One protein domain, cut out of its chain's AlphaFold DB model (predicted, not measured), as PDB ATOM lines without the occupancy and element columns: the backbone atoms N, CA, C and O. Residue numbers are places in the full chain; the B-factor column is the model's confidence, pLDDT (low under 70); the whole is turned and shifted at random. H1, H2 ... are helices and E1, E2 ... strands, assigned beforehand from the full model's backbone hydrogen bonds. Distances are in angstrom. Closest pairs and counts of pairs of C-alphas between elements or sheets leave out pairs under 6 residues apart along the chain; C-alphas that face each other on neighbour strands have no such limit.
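AT A GLANCE: This is residues 2 to 127 of the 137 residues of an uncharacterized protein of Acidobacteria bacterium (UniProt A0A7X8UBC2). A strongly twisted sheet of four strands has H5 and the short H2 packed on one face, and the long helix H1 reaches away from this body as an arm, with residues 2 to 14 sticking out free. The short H3 and H4 follow one another between H2 and the first strand, and H4 only grazes the sheet. The printed part has 126 residues, with five named helices and four named strands in the order H1 H2 H3 H4 E1 E2 H5 E3 E4; the sheet runs E1 E2 E4 E3, antiparallel throughout, and the class is mixed, helices and strands. The whole is compact, with a radius of gyration of the C-alphas of 15.4 A and spans of 46 by 35 by 32 A.

HOW THE PARTS SIT: H1, residues 2 to 23, touches no helix and is not on the sheet. After it, residues 28 to 29 pair antiparallel with residues 71 to 72 of E1, residues 66 to 72. H2, residues 36 to 39, is on the sheet at a height of 7.3 A, only just over E4, residues 121 to 126, on which 3 of its C-alphas fall. H2 and H3, residues 56 to 59, only just touch, with 3 pairs of C-alphas within 8 A, the closest those of Pro 36 and Cys 57, 7.0 A. H3 and H4, residues 61 to 64, meet only through their link. E1 and E2, residues 78 to 83, form a hairpin, with N 69 and O 81 2.9 A apart. E2 and E4 are antiparallel, with N 122 and O 82 2.7 A apart. E3, residues 104 to 109, forms a hairpin with E4, with N 107 and O 123 2.9 A apart. H5, residues 89 to 101, is on the same face as H2, over E3 at a height of 8.5 A, and runs along the strands, at 18 degrees to E3 on the local plane; their closest C-alphas, of Arg 96 and Val 106, are 6.2 A apart. H5 on one face of the sheet gives two layers, helix and sheet. E2, H5 and E3 form a split strand-helix-strand unit, two strands running the same way with E4 between them, its crossover right-handed. In H1 and H5 every O i to N i+4 pair is within hydrogen-bond range; H2, H3 and H4 are too short for one, and their single O i to N i+3 pair is within range in H2 and H4 but not in H3.

IN THESE COORDINATES: H1 begins at C-alpha 2, (205.927, 185.588, 257.817), and is 32.5 A long. E1 measures 19.0 A, E2 17.2 A, H5 18.4 A, E3 15.8 A and E4 16.5 A. H5 begins at C-alpha 89, (175.900, 215.811, 252.617), and E4 ends at C-alpha 126, (186.055, 217.336, 233.234).

THE WHOLE: The C-alphas farthest apart are those of Gly 3 and Gly 101, 49.1 A. The printed part has no cut. The links H1 to H2, H2 to H3 and E3 to E4 are long. The mean pLDDT of the printed part is 87.7; residues 2 to 6, 8 to 9 and 110 are under 70.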
ATOM      1  N   VAL A   2     205.959 184.294 258.549       53.72
ATOM      2  CA  VAL A   2     205.927 185.588 257.817       53.72
ATOM      3  C   VAL A   2     205.627 185.440 256.310       53.72
ATOM      4  O   VAL A   2     205.004 186.314 255.714       53.72
ATOM      5  N   GLY A   3     205.999 184.307 255.697       54.38
ATOM      6  CA  GLY A   3     205.767 184.042 254.269       54.38
ATOM      7  C   GLY A   3     204.288 183.971 253.865       54.38
ATOM      8  O   GLY A   3     203.942 184.441 252.789       54.38
ATOM      9  N   ASN A   4     203.404 183.477 254.742       65.88
ATOM     10  CA  ASN A   4     201.963 183.411 254.458       65.88
ATOM     11  C   ASN A   4     201.304 184.795 254.443       65.88
ATOM     12  O   ASN A   4     200.454 185.058 253.600       65.88
ATOM     13  N   ILE A   5     201.724 185.697 255.333       67.75
ATOM     14  CA  ILE A   5     201.127 187.034 255.453       67.75
ATOM     15  C   ILE A   5     201.452 187.878 254.215       67.75
ATOM     16  O   ILE A   5     200.569 188.516 253.649       67.75
ATOM     17  N   LEU A   6     202.702 187.847 253.743       68.75
ATOM     18  CA  LEU A   6     203.109 188.598 252.549       68.75
ATOM     19  C   LEU A   6     202.420 188.091 251.275       68.75
ATOM     20  O   LEU A   6     202.068 188.897 250.413       68.75
ATOM     21  N   THR A   7     202.206 186.780 251.159       71.19
ATOM     22  CA  THR A   7     201.464 186.186 250.039       71.19
ATOM     23  C   THR A   7     199.996 186.605 250.069       71.19
ATOM     24  O   THR A   7     199.500 187.119 249.069       71.19
ATOM     25  N   MET A   8     199.339 186.527 251.231       66.69
ATOM     26  CA  MET A   8     197.948 186.968 251.397       66.69
ATOM     27  C   MET A   8     197.750 188.456 251.077       66.69
ATOM     28  O   MET A   8     196.812 188.815 250.371       66.69
ATOM     29  N   VAL A   9     198.646 189.336 251.541       69.81
ATOM     30  CA  VAL A   9     198.563 190.783 251.255       69.81
ATOM     31  C   VAL A   9     198.700 191.064 249.754       69.81
ATOM     32  O   VAL A   9     198.000 191.922 249.206       69.81
ATOM     33  N   ARG A  10     199.576 190.327 249.058       73.38
ATOM     34  CA  ARG A  10     199.744 190.442 247.601       73.38
ATOM     35  C   ARG A  10     198.515 189.945 246.851       73.38
ATOM     36  O   ARG A  10     198.096 190.595 245.898       73.38
ATOM     37  N   GLU A  11     197.931 188.831 247.275       75.69
ATOM     38  CA  GLU A  11     196.709 188.289 246.679       75.69
ATOM     39  C   GLU A  11     195.521 189.233 246.865       75.69
ATOM     40  O   GLU A  11     194.848 189.549 245.888       75.69
ATOM     41  N   GLN A  12     195.322 189.774 248.070       72.94
ATOM     42  CA  GLN A  12     194.291 190.783 248.329       72.94
ATOM     43  C   GLN A  12     194.486 192.037 247.469       72.94
ATOM     44  O   GLN A  12     193.530 192.530 246.873       72.94
ATOM     45  N   SER A  13     195.726 192.523 247.341       72.62
ATOM     46  CA  SER A  13     196.031 193.677 246.484       72.62
ATOM     47  C   SER A  13     195.724 193.394 245.008       72.62
ATOM     48  O   SER A  13     195.168 194.254 244.328       72.62
ATOM     49  N   ARG A  14     196.035 192.185 244.514       78.06
ATOM     50  CA  ARG A  14     195.730 191.770 243.133       78.06
ATOM     51  C   ARG A  14     194.234 191.622 242.889       78.06
ATOM     52  O   ARG A  14     193.752 192.078 241.864       78.06
ATOM     53  N   GLN A  15     193.499 191.016 243.820       79.69
ATOM     54  CA  GLN A  15     192.041 190.903 243.729       79.69
ATOM     55  C   GLN A  15     191.380 192.283 243.718       79.69
ATOM     56  O   GLN A  15     190.457 192.523 242.948       79.69
ATOM     57  N   GLN A  16     191.879 193.208 244.536       76.19
ATOM     58  CA  GLN A  16     191.405 194.585 244.541       76.19
ATOM     59  C   GLN A  16     191.677 195.288 243.211       76.19
ATOM     60  O   GLN A  16     190.782 195.925 242.668       76.19
ATOM     61  N   GLU A  17     192.894 195.177 242.677       77.69
ATOM     62  CA  GLU A  17     193.224 195.740 241.367       77.69
ATOM     63  C   GLU A  17     192.350 195.141 240.258       77.69
ATOM     64  O   GLU A  17     191.844 195.888 239.424       77.69
ATOM     65  N   GLN A  18     192.087 193.832 240.311       81.62
ATOM     66  CA  GLN A  18     191.202 193.157 239.365       81.62
ATOM     67  C   GLN A  18     189.774 193.714 239.408       81.62
ATOM     68  O   GLN A  18     189.233 194.026 238.357       81.62
ATOM     69  N   ARG A  19     189.196 193.959 240.593       81.88
ATOM     70  CA  ARG A  19     187.857 194.576 240.706       81.88
ATOM     71  C   ARG A  19     187.787 195.944 240.035       81.88
ATOM     72  O   ARG A  19     186.799 196.262 239.388       81.88
ATOM     73  N   TYR A  20     188.836 196.755 240.164       79.69
ATOM     74  CA  TYR A  20     188.902 198.032 239.454       79.69
ATOM     75  C   TYR A  20     189.006 197.846 237.933       79.69
ATOM     76  O   TYR A  20     188.401 198.618 237.199       79.69
ATOM     77  N   ILE A  21     189.748 196.841 237.458       82.31
ATOM     78  CA  ILE A  21     189.848 196.513 236.024       82.31
ATOM     79  C   ILE A  21     188.498 196.048 235.473       82.31
ATOM     80  O   ILE A  21     188.117 196.471 234.385       82.31
ATOM     81  N   ASP A  22     187.780 195.214 236.222       83.56
ATOM     82  CA  ASP A  22     186.483 194.672 235.815       83.56
ATOM     83  C   ASP A  22     185.420 195.779 235.723       83.56
ATOM     84  O   ASP A  22     184.603 195.779 234.806       83.56
ATOM     85  N   VAL A  23     185.463 196.754 236.639       81.38
ATOM     86  CA  VAL A  23     184.551 197.911 236.656       81.38
ATOM     87  C   VAL A  23     184.931 198.966 235.609       81.38
ATOM     88  O   VAL A  23     184.056 199.617 235.042       81.38
ATOM     89  N   PHE A  24     186.226 199.144 235.333       85.19
ATOM     90  CA  PHE A  24     186.739 200.144 234.391       85.19
ATOM     91  C   PHE A  24     187.568 199.489 233.271       85.19
ATOM     92  O   PHE A  24     188.787 199.705 233.179       85.19
ATOM     93  N   PRO A  25     186.940 198.688 232.390       85.00
ATOM     94  CA  PRO A  25     187.658 197.946 231.365       85.00
ATOM     95  C   PRO A  25     188.389 198.887 230.401       85.00
ATOM     96  O   PRO A  25     187.860 199.887 229.918       85.00
ATOM     97  N   GLY A  26     189.658 198.578 230.125       88.50
ATOM     98  CA  GLY A  26     190.509 199.365 229.223       88.50
ATOM     99  C   GLY A  26     191.055 200.672 229.814       88.50
ATOM    100  O   GLY A  26     191.911 201.306 229.189       88.50
ATOM    101  N   TRP A  27     190.634 201.065 231.019       91.81
ATOM    102  CA  TRP A  27     191.190 202.226 231.703       91.81
ATOM    103  C   TRP A  27     192.576 201.900 232.256       91.81
ATOM    104  O   TRP A  27     192.836 200.823 232.791       91.81
ATOM    105  N   LYS A  28     193.502 202.852 232.139       92.75
ATOM    106  CA  LYS A  28     194.886 202.688 232.599       92.75
ATOM    107  C   LYS A  28     195.124 203.499 233.857       92.75
ATOM    108  O   LYS A  28     194.863 204.700 233.878       92.75
ATOM    109  N   ARG A  29     195.682 202.875 234.892       91.94
ATOM    110  CA  ARG A  29     196.058 203.583 236.118       91.94
ATOM    111  C   ARG A  29     197.116 204.647 235.819       91.94
ATOM    112  O   ARG A  29     198.139 204.374 235.195       91.94
ATOM    113  N   GLY A  30     196.870 205.870 236.276       89.81
ATOM    114  CA  GLY A  30     197.818 206.974 236.194       89.81
ATOM    115  C   GLY A  30     198.763 207.018 237.396       89.81
ATOM    116  O   GLY A  30     198.424 206.590 238.499       89.81
ATOM    117  N   THR A  31     199.948 207.587 237.181       91.44
ATOM    118  CA  THR A  31     200.990 207.798 238.208       91.44
ATOM    119  C   THR A  31     201.100 209.255 238.665       91.44
ATOM    120  O   THR A  31     201.927 209.591 239.507       91.44
ATOM    121  N   VAL A  32     200.270 210.136 238.104       93.38
ATOM    122  CA  VAL A  32     200.214 211.558 238.464       93.38
ATOM    123  C   VAL A  32     199.520 211.757 239.819       93.38
ATOM    124  O   VAL A  32     198.795 210.864 240.269       93.38
ATOM    125  N   PRO A  33     199.685 212.923 240.475       95.19
ATOM    126  CA  PRO A  33     199.004 213.192 241.734       95.19
ATOM    127  C   PRO A  33     197.490 213.003 241.628       95.19
ATOM    128  O   PRO A  33     196.841 213.521 240.718       95.19
ATOM    129  N   GLN A  34     196.937 212.285 242.597       96.12
ATOM    130  CA  GLN A  34     195.513 211.992 242.721       96.12
ATOM    131  C   GLN A  34     194.770 213.229 243.236       96.12
ATOM    132  O   GLN A  34     194.553 213.401 244.431       96.12
ATOM    133  N   CYS A  35     194.480 214.164 242.333       97.31
ATOM    134  CA  CYS A  35     193.934 215.468 242.685       97.31
ATOM    135  C   CYS A  35     192.966 215.971 241.603       97.31
ATOM    136  O   CYS A  35     193.336 215.958 240.426       97.31
ATOM    137  N   PRO A  36     191.793 216.520 241.974       98.00
ATOM    138  CA  PRO A  36     190.873 217.150 241.024       98.00
ATOM    139  C   PRO A  36     191.530 218.229 240.154       98.00
ATOM    140  O   PRO A  36     191.266 218.317 238.961       98.00
ATOM    141  N   ARG A  37     192.488 219.002 240.689       97.94
ATOM    142  CA  ARG A  37     193.235 219.981 239.877       97.94
ATOM    143  C   ARG A  37     193.960 219.325 238.699       97.94
ATOM    144  O   ARG A  37     193.957 219.895 237.616       97.94
ATOM    145  N   VAL A  38     194.526 218.131 238.880       97.62
ATOM    146  CA  VAL A  38     195.220 217.394 237.808       97.62
ATOM    147  C   VAL A  38     194.240 216.922 236.737       97.62
ATOM    148  O   VAL A  38     194.555 216.993 235.549       97.62
ATOM    149  N   VAL A  39     193.039 216.499 237.139       98.00
ATOM    150  CA  VAL A  39     191.935 216.175 236.221       98.00
ATOM    151  C   VAL A  39     191.551 217.408 235.394       98.00
ATOM    152  O   VAL A  39     191.451 217.331 234.172       98.00
ATOM    153  N   ALA A  40     191.476 218.579 236.035       97.56
ATOM    154  CA  ALA A  40     191.211 219.864 235.383       97.56
ATOM    155  C   ALA A  40     192.375 220.385 234.508       97.56
ATOM    156  O   ALA A  40     192.276 221.469 233.935       97.56
ATOM    157  N   GLY A  41     193.497 219.660 234.406       96.00
ATOM    158  CA  GLY A  41     194.690 220.103 233.672       96.00
ATOM    159  C   GLY A  41     195.505 221.187 234.391       96.00
ATOM    160  O   GLY A  41     196.343 221.844 233.779       96.00
ATOM    161  N   LYS A  42     195.272 221.387 235.689       95.88
ATOM    162  CA  LYS A  42     195.998 222.322 236.555       95.88
ATOM    163  C   LYS A  42     197.047 221.581 237.390       95.88
ATOM    164  O   LYS A  42     196.995 220.367 237.589       95.88
ATOM    165  N   ARG A  43     198.008 222.328 237.933       95.25
ATOM    166  CA  ARG A  43     199.049 221.777 238.811       95.25
ATOM    167  C   ARG A  43     198.533 221.549 240.237       95.25
ATOM    168  O   ARG A  43     197.763 222.355 240.762       95.25
ATOM    169  N   CYS A  44     198.970 220.448 240.848       96.88
ATOM    170  CA  CYS A  44     198.732 220.111 242.262       96.88
ATOM    171  C   CYS A  44     199.877 220.576 243.182       96.88
ATOM    172  O   CYS A  44     199.678 220.762 244.382       96.88
ATOM    173  N   TYR A  45     201.056 220.774 242.594       96.06
ATOM    174  CA  TYR A  45     202.268 221.271 243.231       96.06
ATOM    175  C   TYR A  45     202.750 222.509 242.471       96.06
ATOM    176  O   TYR A  45     202.576 222.594 241.252       96.06
ATOM    177  N   GLU A  46     203.330 223.456 243.189       93.88
ATOM    178  CA  GLU A  46     204.030 224.605 242.634       93.88
ATOM    179  C   GLU A  46     205.295 224.167 241.879       93.88
ATOM    180  O   GLU A  46     205.720 223.010 241.941       93.88
ATOM    181  N   ALA A  47     205.902 225.089 241.128       91.62
ATOM    182  CA  ALA A  47     207.113 224.798 240.350       91.62
ATOM    183  C   ALA A  47     208.313 224.389 241.223       91.62
ATOM    184  O   ALA A  47     209.165 223.632 240.769       91.62
ATOM    185  N   ASP A  48     208.353 224.855 242.472       94.38
ATOM    186  CA  ASP A  48     209.373 224.511 243.469       94.38
ATOM    187  C   ASP A  48     209.098 223.171 244.188       94.38
ATOM    188  O   ASP A  48     209.813 222.800 245.117       94.38
ATOM    189  N   GLY A  49     208.054 222.443 243.774       92.44
ATOM    190  CA  GLY A  49     207.674 221.146 244.331       92.44
ATOM    191  C   GLY A  49     206.819 221.217 245.597       92.44
ATOM    192  O   GLY A  49     206.391 220.170 246.092       92.44
ATOM    193  N   ARG A  50     206.512 222.407 246.125       93.81
ATOM    194  CA  ARG A  50     205.610 222.547 247.278       93.81
ATOM    195  C   ARG A  50     204.167 222.283 246.872       93.81
ATOM    196  O   ARG A  50     203.768 222.520 245.736       93.81
ATOM    197  N   LYS A  51     203.349 221.775 247.795       93.25
ATOM    198  CA  LYS A  51     201.909 221.624 247.543       93.25
ATOM    199  C   LYS A  51     201.304 223.013 247.331       93.25
ATOM    200  O   LYS A  51     201.622 223.923 248.090       93.25
ATOM    201  N   VAL A  52     200.420 223.156 246.341       93.81
ATOM    202  CA  VAL A  52     199.639 224.395 246.183       93.81
ATOM    203  C   VAL A  52     198.908 224.675 247.509       93.81
ATOM    204  O   VAL A  52     198.262 223.751 248.024       93.81
ATOM    205  N   PRO A  53     199.004 225.891 248.080       92.19
ATOM    206  CA  PRO A  53     198.287 226.245 249.302       92.19
ATOM    207  C   PRO A  53     196.786 225.982 249.163       92.19
ATOM    208  O   PRO A  53     196.209 226.245 248.107       92.19
ATOM    209  N   GLU A  54     196.163 225.417 250.199       90.94
ATOM    210  CA  GLU A  54     194.725 225.092 250.211       90.94
ATOM    211  C   GLU A  54     194.248 224.227 249.027       90.94
ATOM    212  O   GLU A  54     193.074 224.246 248.639       90.94
ATOM    213  N   CYS A  55     195.151 223.427 248.442       95.88
ATOM    214  CA  CYS A  55     194.805 222.511 247.363       95.88
ATOM    215  C   CYS A  55     193.658 221.589 247.791       95.88
ATOM    216  O   CYS A  55     193.745 220.921 248.822       95.88
ATOM    217  N   ILE A  56     192.621 221.508 246.954       95.88
ATOM    218  CA  ILE A  56     191.385 220.750 247.202       95.88
ATOM    219  C   ILE A  56     191.635 219.323 247.729       95.88
ATOM    220  O   ILE A  56     190.981 218.888 248.671       95.88
ATOM    221  N   CYS A  57     192.643 218.608 247.209       95.12
ATOM    222  CA  CYS A  57     192.950 217.245 247.668       95.12
ATOM    223  C   CYS A  57     193.534 217.179 249.088       95.12
ATOM    224  O   CYS A  57     193.466 216.138 249.730       95.12
ATOM    225  N   THR A  58     194.134 218.267 249.569       94.00
ATOM    226  CA  THR A  58     194.655 218.375 250.935       94.00
ATOM    227  C   THR A  58     193.551 218.802 251.900       94.00
ATOM    228  O   THR A  58     193.392 218.164 252.933       94.00
ATOM    229  N   ARG A  59     192.763 219.834 251.557       93.56
ATOM    230  CA  ARG A  59     191.730 220.397 252.448       93.56
ATOM    231  C   ARG A  59     190.593 219.419 252.752       93.56
ATOM    232  O   ARG A  59     190.180 219.288 253.903       93.56
ATOM    233  N   TYR A  60     190.101 218.701 251.743       92.69
ATOM    234  CA  TYR A  60     189.109 217.647 251.983       92.69
ATOM    235  C   TYR A  60     189.753 216.376 252.548       92.69
ATOM    236  O   TYR A  60     189.135 215.673 253.347       92.69
ATOM    237  N   GLY A  61     191.019 216.115 252.203       90.50
ATOM    238  CA  GLY A  61     191.813 215.027 252.772       90.50
ATOM    239  C   GLY A  61     191.092 213.679 252.709       90.50
ATOM    240  O   GLY A  61     190.334 213.413 251.781       90.50
ATOM    241  N   ARG A  62     191.296 212.834 253.726       87.56
ATOM    242  CA  ARG A  62     190.719 211.477 253.781       87.56
ATOM    243  C   ARG A  62     189.193 211.426 253.923       87.56
ATOM    244  O   ARG A  62     188.640 210.352 253.760       87.56
ATOM    245  N   ARG A  63     188.515 212.548 254.204       89.06
ATOM    246  CA  ARG A  63     187.039 212.581 254.275       89.06
ATOM    247  C   ARG A  63     186.414 212.298 252.909       89.06
ATOM    248  O   ARG A  63     185.447 211.556 252.811       89.06
ATOM    249  N   ILE A  64     187.006 212.874 251.861       92.06
ATOM    250  CA  ILE A  64     186.601 212.640 250.468       92.06
ATOM    251  C   ILE A  64     187.540 211.656 249.780       92.06
ATOM    252  O   ILE A  64     187.075 210.811 249.031       92.06
ATOM    253  N   PHE A  65     188.850 211.786 250.012       92.06
ATOM    254  CA  PHE A  65     189.888 211.146 249.210       92.06
ATOM    255  C   PHE A  65     190.395 209.820 249.779       92.06
ATOM    256  O   PHE A  65     191.613 209.612 249.838       92.06
ATOM    257  N   ASP A  66     189.504 208.909 250.176       88.94
ATOM    258  CA  ASP A  66     189.923 207.546 250.504       88.94
ATOM    259  C   ASP A  66     189.920 206.632 249.277       88.94
ATOM    260  O   ASP A  66     189.233 206.865 248.275       88.94
ATOM    261  N   HIS A  67     190.816 205.644 249.320       88.50
ATOM    262  CA  HIS A  67     191.064 204.663 248.258       88.50
ATOM    263  C   HIS A  67     191.189 205.260 246.848       88.50
ATOM    264  O   HIS A  67     190.970 204.591 245.841       88.50
ATOM    265  N   THR A  68     191.646 206.512 246.780       92.12
ATOM    266  CA  THR A  68     191.665 207.301 245.554       92.12
ATOM    267  C   THR A  68     192.516 206.642 244.467       92.12
ATOM    268  O   THR A  68     193.595 206.081 244.715       92.12
ATOM    269  N   ARG A  69     192.042 206.716 243.225       92.44
ATOM    270  CA  ARG A  69     192.767 206.295 242.025       92.44
ATOM    271  C   ARG A  69     192.579 207.329 240.930       92.44
ATOM    272  O   ARG A  69     191.516 207.919 240.797       92.44
ATOM    273  N   ILE A  70     193.632 207.551 240.150       95.06
ATOM    274  CA  ILE A  70     193.563 208.350 238.931       95.06
ATOM    275  C   ILE A  70     193.756 207.426 237.739       95.06
ATOM    276  O   ILE A  70     194.595 206.524 237.769       95.06
ATOM    277  N   TRP A  71     192.983 207.675 236.697       94.56
ATOM    278  CA  TRP A  71     192.860 206.835 235.524       94.56
ATOM    279  C   TRP A  71     193.066 207.651 234.264       94.56
ATOM    280  O   TRP A  71     192.878 208.872 234.240       94.56
ATOM    281  N   ARG A  72     193.436 206.938 233.210       95.19
ATOM    282  CA  ARG A  72     193.345 207.390 231.839       95.19
ATOM    283  C   ARG A  72     192.336 206.517 231.105       95.19
ATOM    284  O   ARG A  72     192.544 205.308 231.032       95.19
ATOM    285  N   THR A  73     191.270 207.124 230.595       93.31
ATOM    286  CA  THR A  73     190.253 206.416 229.804       93.31
ATOM    287  C   THR A  73     190.833 205.997 228.444       93.31
ATOM    288  O   THR A  73     191.889 206.519 228.051       93.31
ATOM    289  N   PRO A  74     190.180 205.088 227.697       92.00
ATOM    290  CA  PRO A  74     190.573 204.733 226.331       92.00
ATOM    291  C   PRO A  74     190.681 205.942 225.389       92.00
ATOM    292  O   PRO A  74     191.597 206.015 224.574       92.00
ATOM    293  N   GLU A  75     189.813 206.940 225.562       92.00
ATOM    294  CA  GLU A  75     189.803 208.212 224.823       92.00
ATOM    295  C   GLU A  75     190.932 209.161 225.262       92.00
ATOM    296  O   GLU A  75     191.158 210.215 224.669       92.00
ATOM    297  N   GLY A  76     191.671 208.794 226.309       92.44
ATOM    298  CA  GLY A  76     192.834 209.519 226.797       92.44
ATOM    299  C   GLY A  76     192.535 210.560 227.874       92.44
ATOM    300  O   GLY A  76     193.477 211.249 228.288       92.44
ATOM    301  N   TYR A  77     191.290 210.661 228.346       94.69
ATOM    302  CA  TYR A  77     190.875 211.592 229.395       94.69
ATOM    303  C   TYR A  77     191.389 211.172 230.765       94.69
ATOM    304  O   TYR A  77     191.650 209.997 231.006       94.69
ATOM    305  N   ARG A  78     191.547 212.141 231.671       96.44
ATOM    306  CA  ARG A  78     191.878 211.853 233.068       96.44
ATOM    307  C   ARG A  78     190.597 211.787 233.877       96.44
ATOM    308  O   ARG A  78     189.797 212.711 233.806       96.44
ATOM    309  N   VAL A  79     190.472 210.744 234.685       95.81
ATOM    310  CA  VAL A  79     189.358 210.561 235.619       95.81
ATOM    311  C   VAL A  79     189.929 210.202 236.981       95.81
ATOM    312  O   VAL A  79     190.889 209.440 237.068       95.81
ATOM    313  N   LEU A  80     189.379 210.768 238.047       96.06
ATOM    314  CA  LEU A  80     189.732 210.436 239.421       96.06
ATOM    315  C   LEU A  80     188.546 209.721 240.064       96.06
ATOM    316  O   LEU A  80     187.439 210.245 240.037       96.06
ATOM    317  N   THR A  81     188.774 208.553 240.649       93.81
ATOM    318  CA  THR A  81     187.777 207.844 241.451       93.81
ATOM    319  C   THR A  81     188.182 207.876 242.912       93.81
ATOM    320  O   THR A  81     189.368 207.726 243.223       93.81
ATOM    321  N   THR A  82     187.227 208.053 243.815       93.19
ATOM    322  CA  THR A  82     187.490 208.028 245.256       93.19
ATOM    323  C   THR A  82     186.274 207.579 246.044       93.19
ATOM    324  O   THR A  82     185.155 207.682 245.558       93.19
ATOM    325  N   GLU A  83     186.495 207.070 247.246       90.25
ATOM    326  CA  GLU A  83     185.448 206.579 248.125       90.25
ATOM    327  C   GLU A  83     185.409 207.454 249.381       90.25
ATOM    328  O   GLU A  83     186.318 207.377 250.208       90.25
ATOM    329  N   PRO A  84     184.405 208.332 249.528       88.25
ATOM    330  CA  PRO A  84     184.243 209.094 250.752       88.25
ATOM    331  C   PRO A  84     183.780 208.166 251.886       88.25
ATOM    332  O   PRO A  84     182.852 207.374 251.712       88.25
ATOM    333  N   TYR A  85     184.388 208.295 253.065       76.19
ATOM    334  CA  TYR A  85     183.945 207.611 254.284       76.19
ATOM    335  C   TYR A  85     183.515 208.634 255.324       76.19
ATOM    336  O   TYR A  85     184.243 209.587 255.602       76.19
ATOM    337  N   ASN A  86     182.355 208.395 255.944       72.62
ATOM    338  CA  ASN A  86     181.804 209.237 257.009       72.62
ATOM    339  C   ASN A  86     181.683 210.725 256.622       72.62
ATOM    340  O   ASN A  86     181.883 211.593 257.469       72.62
ATOM    341  N   VAL A  87     181.399 211.023 255.348       75.00
ATOM    342  CA  VAL A  87     181.157 212.396 254.894       75.00
ATOM    343  C   VAL A  87     179.680 212.744 255.048       75.00
ATOM    344  O   VAL A  87     178.818 211.927 254.716       75.00
ATOM    345  N   ASP A  88     179.383 213.942 255.545       84.06
ATOM    346  CA  ASP A  88     178.022 214.467 255.509       84.06
ATOM    347  C   ASP A  88     177.675 215.035 254.117       84.06
ATOM    348  O   ASP A  88     178.519 215.168 253.222       84.06
ATOM    349  N   LEU A  89     176.388 215.316 253.905       85.25
ATOM    350  CA  LEU A  89     175.900 215.811 252.617       85.25
ATOM    351  C   LEU A  89     176.374 217.239 252.312       85.25
ATOM    352  O   LEU A  89     176.517 217.574 251.135       85.25
ATOM    353  N   ASP A  90     176.650 218.049 253.333       89.31
ATOM    354  CA  ASP A  90     177.057 219.447 253.179       89.31
ATOM    355  C   ASP A  90     178.519 219.539 252.719       89.31
ATOM    356  O   ASP A  90     178.838 220.273 251.781       89.31
ATOM    357  N   ASP A  91     179.401 218.721 253.293       87.81
ATOM    358  CA  ASP A  91     180.787 218.533 252.865       87.81
ATOM    359  C   ASP A  91     180.849 218.064 251.406       87.81
ATOM    360  O   ASP A  91     181.653 218.568 250.610       87.81
ATOM    361  N   LEU A  92     179.986 217.111 251.033       90.38
ATOM    362  CA  LEU A  92     179.907 216.619 249.662       90.38
ATOM    363  C   LEU A  92     179.379 217.700 248.709       90.38
ATOM    364  O   LEU A  92     179.917 217.852 247.611       90.38
ATOM    365  N   ALA A  93     178.366 218.474 249.108       92.88
ATOM    366  CA  ALA A  93     177.847 219.584 248.314       92.88
ATOM    367  C   ALA A  93     178.918 220.663 248.089       92.88
ATOM    368  O   ALA A  93     179.185 221.033 246.942       92.88
ATOM    369  N   ALA A  94     179.616 221.076 249.151       93.75
ATOM    370  CA  ALA A  94     180.720 222.030 249.070       93.75
ATOM    371  C   ALA A  94     181.846 221.521 248.154       93.75
ATOM    372  O   ALA A  94     182.365 222.262 247.317       93.75
ATOM    373  N   PHE A  95     182.198 220.236 248.266       95.44
ATOM    374  CA  PHE A  95     183.193 219.607 247.397       95.44
ATOM    375  C   PHE A  95     182.779 219.632 245.919       95.44
ATOM    376  O   PHE A  95     183.598 219.938 245.043       95.44
ATOM    377  N   ARG A  96     181.510 219.323 245.629       96.00
ATOM    378  CA  ARG A  96     180.961 219.353 244.266       96.00
ATOM    379  C   ARG A  96     180.990 220.762 243.688       96.00
ATOM    380  O   ARG A  96     181.375 220.924 242.530       96.00
ATOM    381  N   ASP A  97     180.642 221.768 244.482       97.19
ATOM    382  CA  ASP A  97     180.678 223.167 244.057       97.19
ATOM    383  C   ASP A  97     182.089 223.643 243.722       97.19
ATOM    384  O   ASP A  97     182.302 224.292 242.694       97.19
ATOM    385  N   GLU A  98     183.082 223.258 244.519       96.94
ATOM    386  CA  GLU A  98     184.467 223.595 244.215       96.94
ATOM    387  C   GLU A  98     184.985 222.867 242.967       96.94
ATOM    388  O   GLU A  98     185.647 223.473 242.118       96.94
ATOM    389  N   CYS A  99     184.649 221.584 242.807       97.94
ATOM    390  CA  CYS A  99     184.945 220.841 241.582       97.94
ATOM    391  C   CYS A  99     184.327 221.522 240.353       97.94
ATOM    392  O   CYS A  99     185.011 221.703 239.342       97.94
ATOM    393  N   ARG A 100     183.079 221.988 240.456       97.81
ATOM    394  CA  ARG A 100     182.416 222.760 239.398       97.81
ATOM    395  C   ARG A 100     183.171 224.051 239.079       97.81
ATOM    396  O   ARG A 100     183.379 224.349 237.906       97.81
ATOM    397  N   GLY A 101     183.675 224.762 240.091       97.44
ATOM    398  CA  GLY A 101     184.552 225.928 239.911       97.44
ATOM    399  C   GLY A 101     185.866 225.623 239.169       97.44
ATOM    400  O   GLY A 101     186.464 226.512 238.562       97.44
ATOM    401  N   LEU A 102     186.307 224.362 239.157       97.00
ATOM    402  CA  LEU A 102     187.453 223.884 238.374       97.00
ATOM    403  C   LEU A 102     187.081 223.396 236.962       97.00
ATOM    404  O   LEU A 102     187.982 222.994 236.221       97.00
ATOM    405  N   GLY A 103     185.801 223.431 236.582       97.69
ATOM    406  CA  GLY A 103     185.295 222.870 235.325       97.69
ATOM    407  C   GLY A 103     185.134 221.347 235.359       97.69
ATOM    408  O   GLY A 103     185.256 220.688 234.325       97.69
ATOM    409  N   LEU A 104     184.922 220.775 236.545       98.25
ATOM    410  CA  LEU A 104     184.769 219.336 236.748       98.25
ATOM    411  C   LEU A 104     183.319 218.964 237.047       98.25
ATOM    412  O   LEU A 104     182.581 219.727 237.671       98.25
ATOM    413  N   ALA A 105     182.952 217.755 236.644       96.38
ATOM    414  CA  ALA A 105     181.766 217.058 237.105       96.38
ATOM    415  C   ALA A 105     182.154 216.051 238.197       96.38
ATOM    416  O   ALA A 105     183.282 215.550 238.230       96.38
ATOM    417  N   VAL A 106     181.210 215.788 239.101       95.19
ATOM    418  CA  VAL A 106     181.318 214.761 240.139       95.19
ATOM    419  C   VAL A 106     180.068 213.901 240.062       95.19
ATOM    420  O   VAL A 106     178.963 214.391 240.315       95.19
ATOM    421  N   GLU A 107     180.261 212.635 239.724       91.44
ATOM    422  CA  GLU A 107     179.207 211.638 239.581       91.44
ATOM    423  C   GLU A 107     179.288 210.613 240.714       91.44
ATOM    424  O   GLU A 107     180.374 210.266 241.181       91.44
ATOM    425  N   LEU A 108     178.125 210.156 241.176       87.06
ATOM    426  CA  LEU A 108     178.005 209.108 242.184       87.06
ATOM    427  C   LEU A 108     177.863 207.760 241.488       87.06
ATOM    428  O   LEU A 108     176.985 207.571 240.651       87.06
ATOM    429  N   PHE A 109     178.694 206.817 241.893       79.38
ATOM    430  CA  PHE A 109     178.725 205.464 241.380       79.38
ATOM    431  C   PHE A 109     178.452 204.496 242.532       79.38
ATOM    432  O   PHE A 109     179.181 204.463 243.524       79.38
ATOM    433  N   ALA A 110     177.369 203.725 242.429       69.00
ATOM    434  CA  ALA A 110     176.880 202.875 243.518       69.00
ATOM    435  C   ALA A 110     177.770 201.649 243.805       69.00
ATOM    436  O   ALA A 110     177.551 200.946 244.789       69.00
ATOM    437  N   HIS A 111     178.773 201.385 242.966       72.00
ATOM    438  CA  HIS A 111     179.627 200.213 243.086       72.00
ATOM    439  C   HIS A 111     181.046 200.609 243.511       72.00
ATOM    440  O   HIS A 111     181.884 200.943 242.680       72.00
ATOM    441  N   SER A 112     181.313 200.558 244.819       76.12
ATOM    442  CA  SER A 112     182.669 200.674 245.366       76.12
ATOM    443  C   SER A 112     183.476 199.401 245.087       76.12
ATOM    444  O   SER A 112     183.122 198.339 245.600       76.12
ATOM    445  N   PRO A 113     184.588 199.462 244.328       76.69
ATOM    446  CA  PRO A 113     185.430 198.287 244.107       76.69
ATOM    447  C   PRO A 113     186.204 197.869 245.371       76.69
ATOM    448  O   PRO A 113     186.581 196.699 245.516       76.69
ATOM    449  N   TYR A 114     186.460 198.808 246.292       74.75
ATOM    450  CA  TYR A 114     187.176 198.529 247.538       74.75
ATOM    451  C   TYR A 114     186.255 197.938 248.621       74.75
ATOM    452  O   TYR A 114     186.627 196.960 249.271       74.75
ATOM    453  N   SER A 115     185.053 198.488 248.798       74.62
ATOM    454  CA  SER A 115     184.037 198.076 249.778       74.62
ATOM    455  C   SER A 115     182.632 197.997 249.150       74.62
ATOM    456  O   SER A 115     181.767 198.828 249.456       74.62
ATOM    457  N   PRO A 116     182.367 196.984 248.296       73.25
ATOM    458  CA  PRO A 116     181.078 196.839 247.619       73.25
ATOM    459  C   PRO A 116     179.899 196.832 248.601       73.25
ATOM    460  O   PRO A 116     179.915 196.088 249.578       73.25
ATOM    461  N   GLY A 117     178.879 197.659 248.347       70.69
ATOM    462  CA  GLY A 117     177.658 197.737 249.167       70.69
ATOM    463  C   GLY A 117     177.779 198.529 250.476       70.69
ATOM    464  O   GLY A 117     176.776 198.713 251.158       70.69
ATOM    465  N   HIS A 118     178.973 199.024 250.819       73.50
ATOM    466  CA  HIS A 118     179.213 199.776 252.058       73.50
ATOM    467  C   HIS A 118     179.551 201.251 251.829       73.50
ATOM    468  O   HIS A 118     179.444 202.050 252.757       73.50
ATOM    469  N   THR A 119     179.959 201.620 250.614       78.69
ATOM    470  CA  THR A 119     180.193 203.013 250.228       78.69
ATOM    471  C   THR A 119     179.933 203.226 248.738       78.69
ATOM    472  O   THR A 119     179.858 202.276 247.954       78.69
ATOM    473  N   VAL A 120     179.782 204.491 248.361       84.62
ATOM    474  CA  VAL A 120     179.700 204.946 246.972       84.62
ATOM    475  C   VAL A 120     181.087 205.345 246.480       84.62
ATOM    476  O   VAL A 120     181.937 205.789 247.246       84.62
ATOM    477  N   THR A 121     181.319 205.239 245.179       89.12
ATOM    478  CA  THR A 121     182.485 205.831 244.527       89.12
ATOM    479  C   THR A 121     182.086 207.154 243.890       89.12
ATOM    480  O   THR A 121     181.101 207.239 243.167       89.12
ATOM    481  N   LEU A 122     182.862 208.201 244.135       92.38
ATOM    482  CA  LEU A 122     182.797 209.441 243.379       92.38
ATOM    483  C   LEU A 122     183.687 209.314 242.153       92.38
ATOM    484  O   LEU A 122     184.868 208.986 242.282       92.38
ATOM    485  N   MET A 123     183.144 209.623 240.982       93.75
ATOM    486  CA  MET A 123     183.899 209.775 239.747       93.75
ATOM    487  C   MET A 123     184.015 211.258 239.404       93.75
ATOM    488  O   MET A 123     183.020 211.969 239.307       93.75
ATOM    489  N   ILE A 124     185.244 211.735 239.234       96.81
ATOM    490  CA  ILE A 124     185.562 213.142 239.001       96.81
ATOM    491  C   ILE A 124     186.279 213.249 237.659       96.81
ATOM    492  O   ILE A 124     187.372 212.704 237.473       96.81
ATOM    493  N   HIS A 125     185.680 213.978 236.729       97.00
ATOM    494  CA  HIS A 125     186.182 214.179 235.370       97.00
ATOM    495  C   HIS A 125     185.879 215.602 234.912       97.00
ATOM    496  O   HIS A 125     185.187 216.351 235.601       97.00
ATOM    497  N   ARG A 126     186.419 216.021 233.766       97.12
ATOM    498  CA  ARG A 126     186.055 217.336 233.234       97.12
ATOM    499  C   ARG A 126     184.613 217.316 232.742       97.12
ATOM    500  O   ARG A 126     184.189 216.353 232.109       97.12
ATOM    501  N   ALA A 127     183.879 218.390 233.021       94.62
ATOM    502  CA  ALA A 127     182.463 218.492 232.670       94.62
ATOM    503  C   ALA A 127     182.220 218.550 231.148       94.62
ATOM    504  O   ALA A 127     181.122 218.261 230.690       94.62
TER     505      ALA A 127